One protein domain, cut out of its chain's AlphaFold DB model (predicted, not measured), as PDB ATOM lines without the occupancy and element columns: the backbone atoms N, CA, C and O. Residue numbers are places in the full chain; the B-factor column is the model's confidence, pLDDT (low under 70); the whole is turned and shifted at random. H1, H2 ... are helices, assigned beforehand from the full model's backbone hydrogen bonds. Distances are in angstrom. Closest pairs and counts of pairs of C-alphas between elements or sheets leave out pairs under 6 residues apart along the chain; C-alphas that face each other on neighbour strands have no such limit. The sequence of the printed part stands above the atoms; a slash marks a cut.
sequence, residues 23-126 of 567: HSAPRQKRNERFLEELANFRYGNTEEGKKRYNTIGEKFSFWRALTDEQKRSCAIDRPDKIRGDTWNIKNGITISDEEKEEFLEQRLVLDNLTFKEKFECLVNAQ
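This is residues 23 to 126 of the 567 residues of an uncharacterized protein of Caenorhabditis nigoni (UniProt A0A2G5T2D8). One long helix, H6, makes the spine of this model, with H2 and H5 packed on it and H4 near the middle of the domain; H1 meets the spine near its own last residues, and its residues 25 to 34 stick out as an arm. H3 and the unnamed stretch 85 to 96 lie away from the middle, toward the end where H6 begins. The printed part has 104 residues with six named helices, H1 to H6 in order, and no named strand: the class is all helix. It is compact, with a radius of gyration of the C-alphas of 14.8 A, and spans 45 by 32 by 21 A.

Find C-alpha 97 at (-8.241, 13.377, 41.482); from there H6, residues 97 to 124, runs 39.2 A to C-alpha 124 at (4.185, 49.455, 32.349), with a kink of 26 degrees near residue 106. Go back to C-alpha 25 at (-14.530, 45.692, 53.934), where H1, residues 25 to 42, begins; it is 25.5 A long. Next come H2, residues 47 to 57, 14.7 A; H3, residues 61 to 65, 7.4 A; H4, residues 68 to 76, 12.2 A; and H5, residues 79 to 84, 8.6 A.

Start at H6. Its residues 103 to 110 touch H2 at a shallow tilt of 25 degrees, opposite ways; the closest C-alphas are those of Ile 56 and Gln 106, 7.0 A apart. Its residues 97 to 104 touch H5, with which it forms a helical hairpin, at 26 degrees; look at C-alphas 79 and 104, the closest, 6.7 A apart. Residues 38 to 42 of H1 touch residues 110 to 118 of H6, about perpendicular at 75 degrees, closest at the C-alphas of Arg 42 and Thr 114, 6.2 A. H1 and H4 touch only at their ends, where the C-alphas of Ala 39 and Ile 76, the closest, are 5.0 A apart. H3 is close to H2 but not clearly touching, the closest C-alphas, Gly 57 and Trp 63, being 5.5 A apart. Every O i to N i+4 pair is within hydrogen-bond range in H1, H2, H4 and H5, against 23 of 24 in H6 and 0 of 1 in H3, where 1 of 2 O i to N i+3 pairs is.

The C-alphas of Gly 92 and Gln 126, the two farthest apart, are 48.1 A apart. The printed part has no cut. The link from H5 to H6 is long; the other links are tight. Residues 120 to 126, of which 120 to 124 belong to H6, stand free. Look for pLDDT under 70 at residues 23 to 25, 44 to 45, 87 to 91, 123 and 125 to 126.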
ATOM      1  N   HIS A  23     -10.103  42.534  57.996       54.16
ATOM      2  CA  HIS A  23      -9.632  43.372  56.898       54.16
ATOM      3  C   HIS A  23     -10.799  44.282  56.513       54.16
ATOM      4  O   HIS A  23     -11.942  43.833  56.406       54.16
ATOM      5  N   SER A  24     -10.544  45.589  56.459       63.50
ATOM      6  CA  SER A  24     -11.617  46.568  56.273       63.50
ATOM      7  C   SER A  24     -12.375  46.204  55.001       63.50
ATOM      8  O   SER A  24     -11.743  45.950  53.981       63.50
ATOM      9  N   ALA A  25     -13.711  46.170  55.052       69.50
ATOM     10  CA  ALA A  25     -14.530  45.692  53.934       69.50
ATOM     11  C   ALA A  25     -14.150  46.296  52.556       69.50
ATOM     12  O   ALA A  25     -14.176  45.555  51.575       69.50
ATOM     13  N   PRO A  26     -13.700  47.570  52.448       79.75
ATOM     14  CA  PRO A  26     -13.046  48.082  51.240       79.75
ATOM     15  C   PRO A  26     -11.862  47.244  50.717       79.75
ATOM     16  O   PRO A  26     -11.855  46.915  49.537       79.75
ATOM     17  N   ARG A  27     -10.889  46.859  51.558       77.00
ATOM     18  CA  ARG A  27      -9.696  46.068  51.179       77.00
ATOM     19  C   ARG A  27     -10.085  44.675  50.678       77.00
ATOM     20  O   ARG A  27      -9.650  44.278  49.603       77.00
ATOM     21  N   GLN A  28     -10.995  43.991  51.380       80.94
ATOM     22  CA  GLN A  28     -11.551  42.713  50.912       80.94
ATOM     23  C   GLN A  28     -12.245  42.869  49.547       80.94
ATOM     24  O   GLN A  28     -11.937  42.125  48.619       80.94
ATOM     25  N   LYS A  29     -13.104  43.883  49.382       86.19
ATOM     26  CA  LYS A  29     -13.805  44.139  48.115       86.19
ATOM     27  C   LYS A  29     -12.853  44.498  46.963       86.19
ATOM     28  O   LYS A  29     -13.129  44.160  45.814       86.19
ATOM     29  N   ARG A  30     -11.715  45.151  47.247       82.12
ATOM     30  CA  ARG A  30     -10.635  45.378  46.265       82.12
ATOM     31  C   ARG A  30      -9.936  44.072  45.876       82.12
ATOM     32  O   ARG A  30      -9.670  43.881  44.694       82.12
ATOM     33  N   ASN A  31      -9.696  43.159  46.819       80.56
ATOM     34  CA  ASN A  31      -9.145  41.829  46.523       80.56
ATOM     35  C   ASN A  31     -10.103  40.992  45.666       80.56
ATOM     36  O   ASN A  31      -9.673  40.392  44.685       80.56
ATOM     37  N   GLU A  32     -11.396  40.988  45.998       82.19
ATOM     38  CA  GLU A  32     -12.443  40.290  45.240       82.19
ATOM     39  C   GLU A  32     -12.539  40.824  43.803       82.19
ATOM     40  O   GLU A  32     -12.435  40.044  42.859       82.19
ATOM     41  N   ARG A  33     -12.608  42.153  43.624       83.44
ATOM     42  CA  ARG A  33     -12.568  42.782  42.292       83.44
ATOM     43  C   ARG A  33     -11.270  42.474  41.540       83.44
ATOM     44  O   ARG A  33     -11.307  42.238  40.338       83.44
ATOM     45  N   PHE A  34     -10.114  42.498  42.202       82.75
ATOM     46  CA  PHE A  34      -8.841  42.183  41.547       82.75
ATOM     47  C   PHE A  34      -8.814  40.732  41.050       82.75
ATOM     48  O   PHE A  34      -8.361  40.481  39.937       82.75
ATOM     49  N   LEU A  35      -9.343  39.791  41.838       81.00
ATOM     50  CA  LEU A  35      -9.494  38.396  41.424       81.00
ATOM     51  C   LEU A  35     -10.487  38.243  40.265       81.00
ATOM     52  O   LEU A  35     -10.214  37.461  39.366       81.00
ATOM     53  N   GLU A  36     -11.575  39.016  40.225       81.81
ATOM     54  CA  GLU A  36     -12.511  39.067  39.089       81.81
ATOM     55  C   GLU A  36     -11.865  39.658  37.817       81.81
ATOM     56  O   GLU A  36     -12.010  39.119  36.717       81.81
ATOM     57  N   GLU A  37     -11.087  40.735  37.936       82.50
ATOM     58  CA  GLU A  37     -10.329  41.298  36.813       82.50
ATOM     59  C   GLU A  37      -9.227  40.355  36.311       82.50
ATOM     60  O   GLU A  37      -8.934  40.337  35.115       82.50
ATOM     61  N   LEU A  38      -8.601  39.589  37.207       80.25
ATOM     62  CA  LEU A  38      -7.557  38.624  36.869       80.25
ATOM     63  C   LEU A  38      -8.165  37.341  36.283       80.25
ATOM     64  O   LEU A  38      -7.646  36.820  35.304       80.25
ATOM     65  N   ALA A  39      -9.311  36.888  36.789       77.38
ATOM     66  CA  ALA A  39     -10.126  35.818  36.215       77.38
ATOM     67  C   ALA A  39     -10.466  36.078  34.736       77.38
ATOM     68  O   ALA A  39     -10.264  35.209  33.887       77.38
ATOM     69  N   ASN A  40     -10.871  37.310  34.409       79.38
ATOM     70  CA  ASN A  40     -11.111  37.750  33.031       79.38
ATOM     71  C   ASN A  40      -9.829  37.922  32.180       79.38
ATOM     72  O   ASN A  40      -9.935  38.137  30.974       79.38
ATOM     73  N   PHE A  41      -8.634  37.810  32.773       80.06
ATOM     74  CA  PHE A  41      -7.340  37.790  32.074       80.06
ATOM     75  C   PHE A  41      -6.803  36.358  31.871       80.06
ATOM     76  O   PHE A  41      -6.110  36.104  30.889       80.06
ATOM     77  N   ARG A  42      -7.144  35.410  32.762       79.62
ATOM     78  CA  ARG A  42      -6.775  33.984  32.645       79.62
ATOM     79  C   ARG A  42      -7.385  33.352  31.392       79.62
ATOM     80  O   ARG A  42      -6.674  32.997  30.459       79.62
ATOM     81  N   TYR A  43      -8.713  33.252  31.366       76.62
ATOM     82  CA  TYR A  43      -9.481  32.666  30.264       76.62
ATOM     83  C   TYR A  43     -10.619  33.624  29.909       76.62
ATOM     84  O   TYR A  43     -11.761  33.477  30.344       76.62
ATOM     85  N   GLY A  44     -10.265  34.680  29.183       69.50
ATOM     86  CA  GLY A  44     -11.172  35.764  28.821       69.50
ATOM     87  C   GLY A  44     -10.844  36.347  27.452       69.50
ATOM     88  O   GLY A  44     -10.416  35.628  26.557       69.50
ATOM     89  N   ASN A  45     -11.071  37.651  27.294       65.94
ATOM     90  CA  ASN A  45     -11.315  38.309  26.002       65.94
ATOM     91  C   ASN A  45     -10.114  38.412  25.031       65.94
ATOM     92  O   ASN A  45     -10.210  39.145  24.049       65.94
ATOM     93  N   THR A  46      -8.994  37.733  25.288       81.94
ATOM     94  CA  THR A  46      -7.833  37.669  24.387       81.94
ATOM     95  C   THR A  46      -7.612  36.237  23.908       81.94
ATOM     96  O   THR A  46      -7.577  35.292  24.705       81.94
ATOM     97  N   GLU A  47      -7.429  36.064  22.598       87.88
ATOM     98  CA  GLU A  47      -7.142  34.750  22.008       87.88
ATOM     99  C   GLU A  47      -5.808  34.191  22.525       87.88
ATOM    100  O   GLU A  47      -5.658  32.984  22.683       87.88
ATOM    101  N   GLU A  48      -4.860  35.053  22.900       87.56
ATOM    102  CA  GLU A  48      -3.604  34.687  23.558       87.56
ATOM    103  C   GLU A  48      -3.842  34.059  24.940       87.56
ATOM    104  O   GLU A  48      -3.242  33.032  25.264       87.56
ATOM    105  N   GLY A  49      -4.737  34.638  25.752       85.75
ATOM    106  CA  GLY A  49      -5.127  34.084  27.052       85.75
ATOM    107  C   GLY A  49      -5.764  32.708  26.884       85.75
ATOM    108  O   GLY A  49      -5.243  31.708  27.388       85.75
ATOM    109  N   LYS A  50      -6.817  32.642  26.062       90.56
ATOM    110  CA  LYS A  50      -7.523  31.406  25.701       90.56
ATOM    111  C   LYS A  50      -6.571  30.315  25.192       90.56
ATOM    112  O   LYS A  50      -6.608  29.183  25.676       90.56
ATOM    113  N   LYS A  51      -5.669  30.652  24.264       91.94
ATOM    114  CA  LYS A  51      -4.695  29.728  23.662       91.94
ATOM    115  C   LYS A  51      -3.706  29.158  24.676       91.94
ATOM    116  O   LYS A  51      -3.397  27.972  24.597       91.94
ATOM    117  N   ARG A  52      -3.213  29.952  25.633       90.62
ATOM    118  CA  ARG A  52      -2.257  29.474  26.653       90.62
ATOM    119  C   ARG A  52      -2.869  28.417  27.566       90.62
ATOM    120  O   ARG A  52      -2.283  27.351  27.739       90.62
ATOM    121  N   TYR A  53      -4.066  28.679  28.081       90.62
ATOM    122  CA  TYR A  53      -4.777  27.719  28.927       90.62
ATOM    123  C   TYR A  53      -5.252  26.498  28.133       90.62
ATOM    124  O   TYR A  53      -5.146  25.389  28.644       90.62
ATOM    125  N   ASN A  54      -5.662  26.654  26.867       92.44
ATOM    126  CA  ASN A  54      -5.927  25.508  25.991       92.44
ATOM    127  C   ASN A  54      -4.671  24.665  25.722       92.44
ATOM    128  O   ASN A  54      -4.758  23.449  25.779       92.44
ATOM    129  N   THR A  55      -3.492  25.270  25.548       94.31
ATOM    130  CA  THR A  55      -2.231  24.534  25.306       94.31
ATOM    131  C   THR A  55      -1.838  23.625  26.484       94.31
ATOM    132  O   THR A  55      -1.230  22.575  26.279       94.31
ATOM    133  N   ILE A  56      -2.187  23.999  27.720       91.69
ATOM    134  CA  ILE A  56      -2.041  23.122  28.894       91.69
ATOM    135  C   ILE A  56      -3.219  22.152  28.998       91.69
ATOM    136  O   ILE A  56      -3.018  20.947  29.123       91.69
ATOM    137  N   GLY A  57      -4.443  22.669  28.903       90.19
ATOM    138  CA  GLY A  57      -5.672  21.899  29.035       90.19
ATOM    139  C   GLY A  57      -5.782  20.741  28.041       90.19
ATOM    140  O   GLY A  57      -6.174  19.650  28.423       90.19
ATOM    141  N   GLU A  58      -5.366  20.925  26.786       93.69
ATOM    142  CA  GLU A  58      -5.421  19.911  25.723       93.69
ATOM    143  C   GLU A  58      -4.626  18.633  26.028       93.69
ATOM    144  O   GLU A  58      -4.901  17.600  25.414       93.69
ATOM    145  N   LYS A  59      -3.703  18.645  27.000       94.56
ATOM    146  CA  LYS A  59      -3.085  17.419  27.530       94.56
ATOM    147  C   LYS A  59      -4.129  16.502  28.174       94.56
ATOM    148  O   LYS A  59      -4.156  15.309  27.876       94.56
ATOM    149  N   PHE A  60      -5.008  17.083  28.983       92.56
ATOM    150  CA  PHE A  60      -5.992  16.392  29.807       92.56
ATOM    151  C   PHE A  60      -7.184  15.899  28.992       92.56
ATOM    152  O   PHE A  60      -7.638  16.552  28.045       92.56
ATOM    153  N   SER A  61      -7.716  14.737  29.373       88.94
ATOM    154  CA  SER A  61      -8.825  14.109  28.654       88.94
ATOM    155  C   SER A  61     -10.107  14.942  28.778       88.94
ATOM    156  O   SER A  61     -10.733  15.300  27.776       88.94
ATOM    157  N   PHE A  62     -10.428  15.342  30.012       88.38
ATOM    158  CA  PHE A  62     -11.628  16.087  30.368       88.38
ATOM    159  C   PHE A  62     -11.723  17.443  29.664       88.38
ATOM    160  O   PHE A  62     -12.793  17.812  29.183       88.38
ATOM    161  N   TRP A  63     -10.611  18.180  29.555       91.56
ATOM    162  CA  TRP A  63     -10.607  19.564  29.072       91.56
ATOM    163  C   TRP A  63     -11.087  19.666  27.625       91.56
ATOM    164  O   TRP A  63     -11.792  20.609  27.266       91.56
ATOM    165  N   ARG A  64     -10.761  18.673  26.790       91.44
ATOM    166  CA  ARG A  64     -11.213  18.619  25.391       91.44
ATOM    167  C   ARG A  64     -12.737  18.499  25.281       91.44
ATOM    168  O   ARG A  64     -13.305  19.022  24.328       91.44
ATOM    169  N   ALA A  65     -13.385  17.867  26.263       89.56
ATOM    170  CA  ALA A  65     -14.836  17.695  26.343       89.56
ATOM    171  C   ALA A  65     -15.574  18.870  27.027       89.56
ATOM    172  O   ALA A  65     -16.805  18.893  27.046       89.56
ATOM    173  N   LEU A  66     -14.853  19.858  27.572       88.69
ATOM    174  CA  LEU A  66     -15.446  21.063  28.157       88.69
ATOM    175  C   LEU A  66     -15.808  22.106  27.086       88.69
ATOM    176  O   LEU A  66     -15.031  22.384  26.166       88.69
ATOM    177  N   THR A  67     -16.955  22.768  27.261       90.50
ATOM    178  CA  THR A  67     -17.290  23.992  26.514       90.50
ATOM    179  C   THR A  67     -16.374  25.153  26.916       90.50
ATOM    180  O   THR A  67     -15.749  25.121  27.974       90.50
ATOM    181  N   ASP A  68     -16.301  26.215  26.108       88.56
ATOM    182  CA  ASP A  68     -15.463  27.378  26.436       88.56
ATOM    183  C   ASP A  68     -15.853  28.063  27.760       88.56
ATOM    184  O   ASP A  68     -14.966  28.495  28.491       88.56
ATOM    185  N   GLU A  69     -17.137  28.105  28.131       87.06
ATOM    186  CA  GLU A  69     -17.570  28.677  29.421       87.06
ATOM    187  C   GLU A  69     -17.281  27.728  30.603       87.06
ATOM    188  O   GLU A  69     -17.013  28.174  31.722       87.06
ATOM    189  N   GLN A  70     -17.233  26.412  30.358       87.50
ATOM    190  CA  GLN A  70     -16.705  25.463  31.340       87.50
ATOM    191  C   GLN A  70     -15.195  25.659  31.513       87.50
ATOM    192  O   GLN A  70     -14.765  25.913  32.629       87.50
ATOM    193  N   LYS A  71     -14.398  25.668  30.435       89.69
ATOM    194  CA  LYS A  71     -12.945  25.957  30.470       89.69
ATOM    195  C   LYS A  71     -12.630  27.282  31.167       89.69
ATOM    196  O   LYS A  71     -11.698  27.357  31.966       89.69
ATOM    197  N   ARG A  72     -13.458  28.303  30.923       87.38
ATOM    198  CA  ARG A  72     -13.427  29.589  31.625       87.38
ATOM    199  C   ARG A  72     -13.613  29.415  33.128       87.38
ATOM    200  O   ARG A  72     -12.754  29.846  33.890       87.38
ATOM    201  N   SER A  73     -14.662  28.712  33.548       86.50
ATOM    202  CA  SER A  73     -14.884  28.356  34.959       86.50
ATOM    203  C   SER A  73     -13.672  27.617  35.553       86.50
ATOM    204  O   SER A  73     -13.145  28.020  36.584       86.50
ATOM    205  N   CYS A  74     -13.136  26.623  34.843       86.81
ATOM    206  CA  CYS A  74     -11.981  25.811  35.240       86.81
ATOM    207  C   CYS A  74     -10.664  26.601  35.392       86.81
ATOM    208  O   CYS A  74      -9.804  26.231  36.194       86.81
ATOM    209  N   ALA A  75     -10.487  27.702  34.657       87.62
ATOM    210  CA  ALA A  75      -9.350  28.612  34.819       87.62
ATOM    211  C   ALA A  75      -9.544  29.623  35.969       87.62
ATOM    212  O   ALA A  75      -8.573  30.075  36.581       87.62
ATOM    213  N   ILE A  76     -10.796  29.983  36.258       86.00
ATOM    214  CA  ILE A  76     -11.183  31.032  37.213       86.00
ATOM    215  C   ILE A  76     -11.377  30.491  38.636       86.00
ATOM    216  O   ILE A  76     -11.027  31.169  39.603       86.00
ATOM    217  N   ASP A  77     -11.922  29.283  38.776       86.94
ATOM    218  CA  ASP A  77     -12.293  28.704  40.066       86.94
ATOM    219  C   ASP A  77     -11.088  28.497  40.997       86.94
ATOM    220  O   ASP A  77      -9.961  28.210  40.574       86.94
ATOM    221  N   ARG A  78     -11.326  28.625  42.308       86.00
ATOM    222  CA  ARG A  78     -10.299  28.385  43.336       86.00
ATOM    223  C   ARG A  78      -9.873  26.909  43.331       86.00
ATOM    224  O   ARG A  78     -10.753  26.063  43.179       86.00
ATOM    225  N   PRO A  79      -8.587  26.575  43.567       87.62
ATOM    226  CA  PRO A  79      -8.118  25.185  43.603       87.62
ATOM    227  C   PRO A  79      -8.968  24.277  44.500       87.62
ATOM    228  O   PRO A  79      -9.330  23.177  44.100       87.62
ATOM    229  N   ASP A  80      -9.384  24.777  45.662       87.31
ATOM    230  CA  ASP A  80     -10.190  24.039  46.646       87.31
ATOM    231  C   ASP A  80     -11.584  23.680  46.110       87.31
ATOM    232  O   ASP A  80     -12.110  22.606  46.396       87.31
ATOM    233  N   LYS A  81     -12.161  24.556  45.274       87.44
ATOM    234  CA  LYS A  81     -13.418  24.300  44.564       87.44
ATOM    235  C   LYS A  81     -13.224  23.279  43.444       87.44
ATOM    236  O   LYS A  81     -14.086  22.441  43.249       87.44
ATOM    237  N   ILE A  82     -12.088  23.293  42.748       86.50
ATOM    238  CA  ILE A  82     -11.769  22.304  41.700       86.50
ATOM    239  C   ILE A  82     -11.537  20.908  42.291       86.50
ATOM    240  O   ILE A  82     -11.995  19.917  41.728       86.50
ATOM    241  N   ARG A  83     -10.880  20.837  43.453       89.38
ATOM    242  CA  ARG A  83     -10.713  19.610  44.242       89.38
ATOM    243  C   ARG A  83     -12.058  19.079  44.736       89.38
ATOM    244  O   ARG A  83     -12.410  17.938  44.437       89.38
ATOM    245  N   GLY A  84     -12.798  19.913  45.474       84.56
ATOM    246  CA  GLY A  84     -14.016  19.528  46.190       84.56
ATOM    247  C   GLY A  84     -15.275  19.385  45.329       84.56
ATOM    248  O   GLY A  84     -16.127  18.557  45.654       84.56
ATOM    249  N   ASP A  85     -15.411  20.137  44.232       79.56
ATOM    250  CA  ASP A  85     -16.499  19.918  43.279       79.56
ATOM    251  C   ASP A  85     -16.261  18.582  42.554       79.56
ATOM    252  O   ASP A  85     -15.263  18.386  41.853       79.56
ATOM    253  N   THR A  86     -17.244  17.685  42.605       73.62
ATOM    254  CA  THR A  86     -17.399  16.671  41.560       73.62
ATOM    255  C   THR A  86     -17.797  17.388  40.268       73.62
ATOM    256  O   THR A  86     -18.981  17.636  40.010       73.62
ATOM    257  N   TRP A  87     -16.789  17.778  39.473       66.81
ATOM    258  CA  TRP A  87     -16.967  18.348  38.134       66.81
ATOM    259  C   TRP A  87     -17.866  17.429  37.311       66.81
ATOM    260  O   TRP A  87     -17.708  16.211  37.301       66.81
ATOM    261  N   ASN A  88     -18.956  18.008  36.815       57.66
ATOM    262  CA  ASN A  88     -20.212  17.347  37.128       57.66
ATOM    263  C   ASN A  88     -20.676  16.320  36.091       57.66
ATOM    264  O   ASN A  88     -20.748  16.586  34.890       57.66
ATOM    265  N   ILE A  89     -21.140  15.199  36.648       52.62
ATOM    266  CA  ILE A  89     -21.829  14.051  36.039       52.62
ATOM    267  C   ILE A  89     -22.851  14.451  34.955       52.62
ATOM    268  O   ILE A  89     -23.065  13.685  34.021       52.62
ATOM    269  N   LYS A  90     -23.426  15.663  35.010       55.16
ATOM    270  CA  LYS A  90     -24.251  16.269  33.942       55.16
ATOM    271  C   LYS A  90     -23.703  16.126  32.511       55.16
ATOM    272  O   LYS A  90     -24.515  16.009  31.600       55.16
ATOM    273  N   ASN A  91     -22.383  16.131  32.310       62.69
ATOM    274  CA  ASN A  91     -21.768  15.939  30.984       62.69
ATOM    275  C   ASN A  91     -21.208  14.517  30.765       62.69
ATOM    276  O   ASN A  91     -20.585  14.266  29.738       62.69
ATOM    277  N   GLY A  92     -21.357  13.600  31.727       76.31
ATOM    278  CA  GLY A  92     -20.728  12.270  31.705       76.31
ATOM    279  C   GLY A  92     -19.204  12.268  31.900       76.31
ATOM    280  O   GLY A  92     -18.589  11.208  31.857       76.31
ATOM    281  N   ILE A  93     -18.589  13.434  32.122       77.69
ATOM    282  CA  ILE A  93     -17.141  13.587  32.291       77.69
ATOM    283  C   ILE A  93     -16.768  13.246  33.738       77.69
ATOM    284  O   ILE A  93     -16.994  14.043  34.646       77.69
ATOM    285  N   THR A  94     -16.183  12.069  33.949       80.69
ATOM    286  CA  THR A  94     -15.463  11.726  35.184       80.69
ATOM    287  C   THR A  94     -14.006  12.150  35.062       80.69
ATOM    288  O   THR A  94     -13.378  11.859  34.048       80.69
ATOM    289  N   ILE A  95     -13.470  12.794  36.097       85.62
ATOM    290  CA  ILE A  95     -12.076  13.249  36.181       85.62
ATOM    291  C   ILE A  95     -11.471  12.591  37.415       85.62
ATOM    292  O   ILE A  95     -12.113  12.618  38.470       85.62
ATOM    293  N   SER A  96     -10.286  11.994  37.297       89.62
ATOM    294  CA  SER A  96      -9.597  11.443  38.467       89.62
ATOM    295  C   SER A  96      -9.008  12.571  39.321       89.62
ATOM    296  O   SER A  96      -8.736  13.665  38.819       89.62
ATOM    297  N   ASP A  97      -8.819  12.342  40.620       90.06
ATOM    298  CA  ASP A  97      -8.241  13.377  41.482       90.06
ATOM    299  C   ASP A  97      -6.761  13.641  41.127       90.06
ATOM    300  O   ASP A  97      -6.285  14.764  41.274       90.06
ATOM    301  N   GLU A  98      -6.065  12.673  40.524       92.38
ATOM    302  CA  GLU A  98      -4.734  12.853  39.933       92.38
ATOM    303  C   GLU A  98      -4.761  13.772  38.695       92.38
ATOM    304  O   GLU A  98      -3.955  14.699  38.616       92.38
ATOM    305  N   GLU A  99      -5.715  13.590  37.765       90.69
ATOM    306  CA  GLU A  99      -5.916  14.516  36.629       90.69
ATOM    307  C   GLU A  99      -6.238  15.943  37.119       90.69
ATOM    308  O   GLU A  99      -5.806  16.917  36.493       90.69
ATOM    309  N   LYS A 100      -6.970  16.093  38.236       90.44
ATOM    310  CA  LYS A 100      -7.225  17.408  38.852       90.44
ATOM    311  C   LYS A 100      -5.949  18.039  39.407       90.44
ATOM    312  O   LYS A 100      -5.730  19.224  39.169       90.44
ATOM    313  N   GLU A 101      -5.137  17.297  40.162       92.88
ATOM    314  CA  GLU A 101      -3.916  17.842  40.774       92.88
ATOM    315  C   GLU A 101      -2.858  18.200  39.724       92.88
ATOM    316  O   GLU A 101      -2.322  19.306  39.773       92.88
ATOM    317  N   GLU A 102      -2.618  17.348  38.718       94.88
ATOM    318  CA  GLU A 102      -1.687  17.671  37.621       94.88
ATOM    319  C   GLU A 102      -2.175  18.898  36.824       94.88
ATOM    320  O   GLU A 102      -1.386  19.785  36.478       94.88
ATOM    321  N   PHE A 103      -3.489  19.013  36.583       92.94
ATOM    322  CA  PHE A 103      -4.068  20.218  35.988       92.94
ATOM    323  C   PHE A 103      -3.859  21.450  36.876       92.94
ATOM    324  O   PHE A 103      -3.479  22.502  36.365       92.94
ATOM    325  N   LEU A 104      -4.076  21.350  38.191       92.62
ATOM    326  CA  LEU A 104      -3.906  22.461  39.130       92.62
ATOM    327  C   LEU A 104      -2.445  22.908  39.263       92.62
ATOM    328  O   LEU A 104      -2.201  24.114  39.326       92.62
ATOM    329  N   GLU A 105      -1.481  21.987  39.247       94.00
ATOM    330  CA  GLU A 105      -0.049  22.306  39.250       94.00
ATOM    331  C   GLU A 105       0.354  23.044  37.966       94.00
ATOM    332  O   GLU A 105       0.935  24.133  38.016       94.00
ATOM    333  N   GLN A 106      -0.031  22.527  36.796       93.00
ATOM    334  CA  GLN A 106       0.261  23.197  35.526       93.00
ATOM    335  C   GLN A 106      -0.487  24.532  35.388       93.00
ATOM    336  O   GLN A 106       0.053  25.500  34.840       93.00
ATOM    337  N   ARG A 107      -1.701  24.631  35.942       91.81
ATOM    338  CA  ARG A 107      -2.451  25.887  36.029       91.81
ATOM    339  C   ARG A 107      -1.782  26.884  36.970       91.81
ATOM    340  O   ARG A 107      -1.802  28.064  36.656       91.81
ATOM    341  N   LEU A 108      -1.147  26.463  38.066       90.38
ATOM    342  CA  LEU A 108      -0.435  27.365  38.983       90.38
ATOM    343  C   LEU A 108       0.698  28.130  38.274       90.38
ATOM    344  O   LEU A 108       0.906  29.316  38.536       90.38
ATOM    345  N   VAL A 109       1.389  27.491  37.324       89.38
ATOM    346  CA  VAL A 109       2.411  28.152  36.492       89.38
ATOM    347  C   VAL A 109       1.786  29.233  35.599       89.38
ATOM    348  O   VAL A 109       2.303  30.352  35.538       89.38
ATOM    349  N   LEU A 110       0.644  28.949  34.957       86.88
ATOM    350  CA  LEU A 110      -0.095  29.954  34.181       86.88
ATOM    351  C   LEU A 110      -0.721  31.042  35.054       86.88
ATOM    352  O   LEU A 110      -0.723  32.196  34.640       86.88
ATOM    353  N   ASP A 111      -1.214  30.712  36.246       85.81
ATOM    354  CA  ASP A 111      -1.764  31.660  37.215       85.81
ATOM    355  C   ASP A 111      -0.685  32.675  37.617       85.81
ATOM    356  O   ASP A 111      -0.942  33.878  37.590       85.81
ATOM    357  N   ASN A 112       0.536  32.207  37.905       85.94
ATOM    358  CA  ASN A 112       1.691  33.048  38.226       85.94
ATOM    359  C   ASN A 112       2.146  33.910  37.033       85.94
ATOM    360  O   ASN A 112       2.424  35.097  37.210       85.94
ATOM    361  N   LEU A 113       2.175  33.360  35.812       86.62
ATOM    362  CA  LEU A 113       2.490  34.133  34.602       86.62
ATOM    363  C   LEU A 113       1.420  35.200  34.316       86.62
ATOM    364  O   LEU A 113       1.750  36.366  34.124       86.62
ATOM    365  N   THR A 114       0.140  34.823  34.371       85.62
ATOM    366  CA  THR A 114      -1.031  35.713  34.232       85.62
ATOM    367  C   THR A 114      -0.972  36.843  35.262       85.62
ATOM    368  O   THR A 114      -1.242  38.000  34.946       85.62
ATOM    369  N   PHE A 115      -0.601  36.518  36.501       83.88
ATOM    370  CA  PHE A 115      -0.432  37.480  37.583       83.88
ATOM    371  C   PHE A 115       0.709  38.465  37.303       83.88
ATOM    372  O   PHE A 115       0.507  39.674  37.426       83.88
ATOM    373  N   LYS A 116       1.875  37.964  36.869       83.81
ATOM    374  CA  LYS A 116       3.025  38.792  36.482       83.81
ATOM    375  C   LYS A 116       2.679  39.706  35.308       83.81
ATOM    376  O   LYS A 116       2.933  40.897  35.399       83.81
ATOM    377  N   GLU A 117       2.024  39.195  34.268       84.38
ATOM    378  CA  GLU A 117       1.569  39.984  33.115       84.38
ATOM    379  C   GLU A 117       0.544  41.054  33.505       84.38
ATOM    380  O   GLU A 117       0.701  42.214  33.138       84.38
ATOM    381  N   LYS A 118      -0.481  40.715  34.302       82.69
ATOM    382  CA  LYS A 118      -1.464  41.692  34.805       82.69
ATOM    383  C   LYS A 118      -0.787  42.769  35.662       82.69
ATOM    384  O   LYS A 118      -1.186  43.929  35.573       82.69
ATOM    385  N   PHE A 119       0.227  42.422  36.460       78.06
ATOM    386  CA  PHE A 119       0.999  43.392  37.243       78.06
ATOM    387  C   PHE A 119       1.930  44.243  36.369       78.06
ATOM    388  O   PHE A 119       1.947  45.460  36.517       78.06
ATOM    389  N   GLU A 120       2.620  43.653  35.394       81.69
ATOM    390  CA  GLU A 120       3.400  44.384  34.393       81.69
ATOM    391  C   GLU A 120       2.515  45.326  33.576       81.69
ATOM    392  O   GLU A 120       2.901  46.467  33.367       81.69
ATOM    393  N   CYS A 121       1.291  44.950  33.205       78.44
ATOM    394  CA  CYS A 121       0.328  45.888  32.625       78.44
ATOM    395  C   CYS A 121      -0.065  47.011  33.604       78.44
ATOM    396  O   CYS A 121      -0.288  48.137  33.169       78.44
ATOM    397  N   LEU A 122      -0.135  46.747  34.913       73.12
ATOM    398  CA  LEU A 122      -0.434  47.755  35.942       73.12
ATOM    399  C   LEU A 122       0.766  48.644  36.334       73.12
ATOM    400  O   LEU A 122       0.570  49.626  37.049       73.12
ATOM    401  N   VAL A 123       1.981  48.333  35.867       69.75
ATOM    402  CA  VAL A 123       3.203  49.140  36.070       69.75
ATOM    403  C   VAL A 123       3.659  49.807  34.764       69.75
ATOM    404  O   VAL A 123       3.974  50.993  34.748       69.75
ATOM    405  N   ASN A 124       3.646  49.064  33.655       70.44
ATOM    406  CA  ASN A 124       4.185  49.455  32.349       70.44
ATOM    407  C   ASN A 124       3.142  50.076  31.409       70.44
ATOM    408  O   ASN A 124       3.510  50.548  30.332       70.44
ATOM    409  N   ALA A 125       1.851  50.110  31.764       66.56
ATOM    410  CA  ALA A 125       0.894  50.919  31.016       66.56
ATOM    411  C   ALA A 125       1.259  52.402  31.181       66.56
ATOM    412  O   ALA A 125       0.876  53.048  32.151       66.56
ATOM    413  N   GLN A 126       1.957  52.955  30.184       46.47
ATOM    414  CA  GLN A 126       2.540  54.311  30.144       46.47
ATOM    415  C   GLN A 126       1.527  55.473  30.287       46.47
ATOM    416  O   GLN A 126       1.897  56.643  30.198       46.47
TER     417      GLN A 126